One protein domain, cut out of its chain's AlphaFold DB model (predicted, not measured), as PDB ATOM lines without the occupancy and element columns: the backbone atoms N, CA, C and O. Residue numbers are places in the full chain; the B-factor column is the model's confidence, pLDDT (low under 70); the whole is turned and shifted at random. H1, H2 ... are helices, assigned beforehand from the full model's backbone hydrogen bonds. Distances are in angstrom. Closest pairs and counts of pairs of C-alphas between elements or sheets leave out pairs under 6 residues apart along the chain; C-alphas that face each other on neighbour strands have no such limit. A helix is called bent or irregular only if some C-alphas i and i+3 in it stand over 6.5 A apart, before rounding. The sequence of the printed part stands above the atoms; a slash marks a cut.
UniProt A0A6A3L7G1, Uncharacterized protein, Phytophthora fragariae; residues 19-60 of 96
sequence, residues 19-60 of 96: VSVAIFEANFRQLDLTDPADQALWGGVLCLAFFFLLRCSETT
ATOM      1  N   VAL A  19     134.452 153.779 148.157       61.91
ATOM      2  CA  VAL A  19     134.757 152.347 148.067       61.91
ATOM      3  C   VAL A  19     135.333 152.119 146.675       61.91
ATOM      4  O   VAL A  19     134.669 152.395 145.677       61.91
ATOM      5  N   SER A  20     136.596 151.709 146.603       69.81
ATOM      6  CA  SER A  20     137.248 151.486 145.322       69.81
ATOM      7  C   SER A  20     136.749 150.178 144.719       69.81
ATOM      8  O   SER A  20     136.398 149.240 145.440       69.81
ATOM      9  N   VAL A  21     136.766 150.094 143.388       72.06
ATOM     10  CA  VAL A  21     136.456 148.850 142.664       72.06
ATOM     11  C   VAL A  21     137.333 147.700 143.174       72.06
ATOM     12  O   VAL A  21     136.844 146.598 143.372       72.06
ATOM     13  N   ALA A  22     138.594 147.976 143.523       73.56
ATOM     14  CA  ALA A  22     139.504 146.986 144.097       73.56
ATOM     15  C   ALA A  22     139.014 146.402 145.437       73.56
ATOM     16  O   ALA A  22     139.138 145.201 145.667       73.56
ATOM     17  N   ILE A  23     138.437 147.227 146.320       74.25
ATOM     18  CA  ILE A  23     137.845 146.749 147.581       74.25
ATOM     19  C   ILE A  23     136.586 145.929 147.287       74.25
ATOM     20  O   ILE A  23     136.364 144.895 147.914       74.25
ATOM     21  N   PHE A  24     135.780 146.351 146.316       77.88
ATOM     22  CA  PHE A  24     134.573 145.636 145.906       77.88
ATOM     23  C   PHE A  24     134.887 144.249 145.318       77.88
ATOM     24  O   PHE A  24     134.300 143.252 145.730       77.88
ATOM     25  N   GLU A  25     135.887 144.160 144.441       80.31
ATOM     26  CA  GLU A  25     136.381 142.896 143.888       80.31
ATOM     27  C   GLU A  25     137.013 141.990 144.948       80.31
ATOM     28  O   GLU A  25     136.866 140.771 144.887       80.31
ATOM     29  N   ALA A  26     137.715 142.558 145.932       83.62
ATOM     30  CA  ALA A  26     138.264 141.776 147.035       83.62
ATOM     31  C   ALA A  26     137.154 141.118 147.869       83.62
ATOM     32  O   ALA A  26     137.308 139.965 148.264       83.62
ATOM     33  N   ASN A  27     136.029 141.815 148.079       81.75
ATOM     34  CA  ASN A  27     134.852 141.238 148.729       81.75
ATOM     35  C   ASN A  27     134.214 140.157 147.847       81.75
ATOM     36  O   ASN A  27     133.954 139.067 148.335       81.75
ATOM     37  N   PHE A  28     134.044 140.406 146.543       81.69
ATOM     38  CA  PHE A  28     133.505 139.413 145.605       81.69
ATOM     39  C   PHE A  28     134.242 138.072 145.663       81.69
ATOM     40  O   PHE A  28     133.622 137.017 145.703       81.69
ATOM     41  N   ARG A  29     135.578 138.115 145.701       85.94
ATOM     42  CA  ARG A  29     136.430 136.916 145.740       85.94
ATOM     43  C   ARG A  29     136.309 136.118 147.041       85.94
ATOM     44  O   ARG A  29     136.808 135.000 147.093       85.94
ATOM     45  N   GLN A  30     135.715 136.698 148.082       86.19
ATOM     46  CA  GLN A  30     135.489 136.046 149.372       86.19
ATOM     47  C   GLN A  30     134.077 135.465 149.511       86.19
ATOM     48  O   GLN A  30     133.848 134.733 150.468       86.19
ATOM     49  N   LEU A  31     133.157 135.776 148.592       84.94
ATOM     50  CA  LEU A  31     131.787 135.264 148.615       84.94
ATOM     51  C   LEU A  31     131.671 133.962 147.818       84.94
ATOM     52  O   LEU A  31     132.226 133.839 146.721       84.94
ATOM     53  N   ASP A  32     130.881 133.023 148.332       86.94
ATOM     54  CA  ASP A  32     130.498 131.817 147.612       86.94
ATOM     55  C   ASP A  32     129.133 132.014 146.944       86.94
ATOM     56  O   ASP A  32     128.077 131.859 147.550       86.94
ATOM     57  N   LEU A  33     129.130 132.315 145.645       82.06
ATOM     58  CA  LEU A  33     127.889 132.505 144.886       82.06
ATOM     59  C   LEU A  33     127.072 131.220 144.690       82.06
ATOM     60  O   LEU A  33     126.046 131.268 144.012       82.06
ATOM     61  N   THR A  34     127.501 130.074 145.214       87.81
ATOM     62  CA  THR A  34     126.659 128.877 145.267       87.81
ATOM     63  C   THR A  34     125.741 128.866 146.494       87.81
ATOM     64  O   THR A  34     124.712 128.189 146.460       87.81
ATOM     65  N   ASP A  35     126.040 129.678 147.519       88.25
ATOM     66  CA  ASP A  35     125.170 129.897 148.672       88.25
ATOM     67  C   ASP A  35     124.144 131.017 148.376       88.25
ATOM     68  O   ASP A  35     124.521 132.155 148.063       88.25
ATOM     69  N   PRO A  36     122.826 130.750 148.471       82.75
ATOM     70  CA  PRO A  36     121.796 131.776 148.308       82.75
ATOM     71  C   PRO A  36     121.933 132.962 149.278       82.75
ATOM     72  O   PRO A  36     121.499 134.068 148.937       82.75
ATOM     73  N   ALA A  37     122.526 132.776 150.462       80.31
ATOM     74  CA  ALA A  37     122.763 133.876 151.398       80.31
ATOM     75  C   ALA A  37     123.815 134.862 150.861       80.31
ATOM     76  O   ALA A  37     123.589 136.077 150.855       80.31
ATOM     77  N   ASP A  38     124.913 134.341 150.322       78.50
ATOM     78  CA  ASP A  38     125.985 135.130 149.715       78.50
ATOM     79  C   ASP A  38     125.540 135.772 148.396       78.50
ATOM     80  O   ASP A  38     125.866 136.929 148.126       78.50
ATOM     81  N   GLN A  39     124.701 135.101 147.601       78.50
ATOM     82  CA  GLN A  39     124.074 135.721 146.427       78.50
ATOM     83  C   GLN A  39     123.220 136.941 146.801       78.50
ATOM     84  O   GLN A  39     123.294 137.984 146.138       78.50
ATOM     85  N   ALA A  40     122.419 136.836 147.867       79.19
ATOM     86  CA  ALA A  40     121.601 137.941 148.360       79.19
ATOM     87  C   ALA A  40     122.467 139.082 148.917       79.19
ATOM     88  O   ALA A  40     122.165 140.255 148.686       79.19
ATOM     89  N   LEU A  41     123.571 138.755 149.593       78.44
ATOM     90  CA  LEU A  41     124.534 139.737 150.086       78.44
ATOM     91  C   LEU A  41     125.224 140.477 148.930       78.44
ATOM     92  O   LEU A  41     125.301 141.708 148.943       78.44
ATOM     93  N   TRP A  42     125.665 139.749 147.903       80.19
ATOM     94  CA  TRP A  42     126.312 140.311 146.722       80.19
ATOM     95  C   TRP A  42     125.366 141.197 145.909       80.19
ATOM     96  O   TRP A  42     125.617 142.391 145.743       80.19
ATOM     97  N   GLY A  43     124.265 140.635 145.409       73.88
ATOM     98  CA  GLY A  43     123.346 141.339 144.513       73.88
ATOM     99  C   GLY A  43     122.472 142.364 145.232       73.88
ATOM    100  O   GLY A  43     122.247 143.458 144.713       73.88
ATOM    101  N   GLY A  44     122.000 142.015 146.430       72.25
ATOM    102  CA  GLY A  44     121.020 142.774 147.203       72.25
ATOM    103  C   GLY A  44     121.613 143.908 148.037       72.25
ATOM    104  O   GLY A  44     121.007 144.969 148.155       72.25
ATOM    105  N   VAL A  45     122.792 143.700 148.624       72.06
ATOM    106  CA  VAL A  45     123.367 144.656 149.583       72.06
ATOM    107  C   VAL A  45     124.603 145.321 149.009       72.06
ATOM    108  O   VAL A  45     124.646 146.542 148.946       72.06
ATOM    109  N   LEU A  46     125.592 144.556 148.550       74.50
ATOM    110  CA  LEU A  46     126.881 145.098 148.121       74.50
ATOM    111  C   LEU A  46     126.795 145.807 146.766       74.50
ATOM    112  O   LEU A  46     127.219 146.956 146.671       74.50
ATOM    113  N   CYS A  47     126.212 145.183 145.741       73.25
ATOM    114  CA  CYS A  47     126.006 145.810 144.432       73.25
ATOM    115  C   CYS A  47     125.122 147.055 144.554       73.25
ATOM    116  O   CYS A  47     125.496 148.139 144.108       73.25
ATOM    117  N   LEU A  48     123.967 146.918 145.208       71.88
ATOM    118  CA  LEU A  48     123.046 148.026 145.433       71.88
ATOM    119  C   LEU A  48     123.704 149.135 146.260       71.88
ATOM    120  O   LEU A  48     123.664 150.278 145.831       71.88
ATOM    121  N   ALA A  49     124.385 148.846 147.368       69.50
ATOM    122  CA  ALA A  49     125.078 149.874 148.145       69.50
ATOM    123  C   ALA A  49     126.237 150.507 147.370       69.50
ATOM    124  O   ALA A  49     126.404 151.713 147.450       69.50
ATOM    125  N   PHE A  50     127.011 149.757 146.585       68.75
ATOM    126  CA  PHE A  50     128.081 150.322 145.762       68.75
ATOM    127  C   PHE A  50     127.508 151.307 144.738       68.75
ATOM    128  O   PHE A  50     127.879 152.480 144.737       68.75
ATOM    129  N   PHE A  51     126.522 150.883 143.941       66.38
ATOM    130  CA  PHE A  51     125.897 151.741 142.937       66.38
ATOM    131  C   PHE A  51     125.086 152.886 143.549       66.38
ATOM    132  O   PHE A  51     125.160 153.999 143.038       66.38
ATOM    133  N   PHE A  52     124.340 152.662 144.636       60.91
ATOM    134  CA  PHE A  52     123.518 153.691 145.279       60.91
ATOM    135  C   PHE A  52     124.318 154.626 146.180       60.91
ATOM    136  O   PHE A  52     124.004 155.805 146.197       60.91
ATOM    137  N   LEU A  53     125.365 154.191 146.885       58.94
ATOM    138  CA  LEU A  53     126.214 155.104 147.665       58.94
ATOM    139  C   LEU A  53     127.100 155.954 146.751       58.94
ATOM    140  O   LEU A  53     127.275 157.136 147.034       58.94
ATOM    141  N   LEU A  54     127.573 155.408 145.621       52.62
ATOM    142  CA  LEU A  54     128.209 156.209 144.567       52.62
ATOM    143  C   LEU A  54     127.209 157.166 143.887       52.62
ATOM    144  O   LEU A  54     127.592 158.254 143.469       52.62
ATOM    145  N   ARG A  55     125.923 156.798 143.801       44.06
ATOM    146  CA  ARG A  55     124.866 157.589 143.137       44.06
ATOM    147  C   ARG A  55     124.111 158.562 144.056       44.06
ATOM    148  O   ARG A  55     123.565 159.539 143.558       44.06
ATOM    149  N   CYS A  56     124.102 158.356 145.372       45.50
ATOM    150  CA  CYS A  56     123.495 159.250 146.366       45.50
ATOM    151  C   CYS A  56     124.431 160.383 146.800       45.50
ATOM    152  O   CYS A  56     123.949 161.372 147.343       45.50
ATOM    153  N   SER A  57     125.742 160.294 146.549       45.41
ATOM    154  CA  SER A  57     126.671 161.397 146.845       45.41
ATOM    155  C   SER A  57     126.620 162.553 145.838       45.41
ATOM    156  O   SER A  57     127.402 163.494 145.948       45.41
ATOM    157  N   GLU A  58     125.725 162.504 144.849       45.66
ATOM    158  CA  GLU A  58     125.609 163.535 143.819       45.66
ATOM    159  C   GLU A  58     124.162 164.028 143.693       45.66
ATOM    160  O   GLU A  58     123.465 163.826 142.702       45.66
ATOM    161  N   THR A  59     123.677 164.685 144.745       46.44
ATOM    162  CA  THR A  59     122.487 165.533 144.653       46.44
ATOM    163  C   THR A  59     122.839 166.809 143.894       46.44
ATOM    164  O   THR A  59     123.423 167.745 144.442       46.44
ATOM    165  N   THR A  60     122.503 166.842 142.610       47.25
ATOM    166  CA  THR A  60     122.643 168.018 141.746       47.25
ATOM    167  C   THR A  60     121.383 168.877 141.764       47.25
ATOM    168  O   THR A  60     120.297 168.411 141.418       47.25
TER     169      THR A  60
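AT A GLANCE: This is residues 19 to 60 of the 96 residues of an uncharacterized protein of Phytophthora fragariae (UniProt A0A6A3L7G1). The model is a flat, lopsided U: the short helix H1 is one arm, the long helix H2 the other, and residues 29 to 35 make the bend. The arms run nearly antiparallel but meet loosely, and residues 55 to 60 stick out past the body. The printed part has 42 residues, with two named helices, H1 then H2, and no named strand; the class is all helix. It is loose, with a radius of gyration of the C-alphas of 11.6 A, and spans 39 by 19 by 6 A.

HOW THE PARTS SIT: H1, residues 21 to 28, and H2, residues 36 to 56, are close but not clearly touching; their closest C-alphas, of Phe 28 and Trp 42, are 7.3 A apart. They run opposite ways at a shallow tilt of 17 degrees. Every O i to N i+4 pair is within hydrogen-bond range in H1, and 14 of 17 in H2.

IN THESE COORDINATES: H1 begins at C-alpha 21 (136.456, 148.850, 142.664) and is 10.3 A long from first to last C-alpha. H2, 27.6 A long, ends at C-alpha 56 (123.495, 159.250, 146.366). H2 is neither bent nor irregular, but only just: C-alphas 44 and 47 are 6.5 A apart.

THE WHOLE: The two farthest C-alphas, of Thr 34 and Thr 60, are 39.5 A apart. The printed part has no cut, and the link from H1 to H2 is short. The pLDDT is under 70 at residues 19 to 20 and 49 to 60.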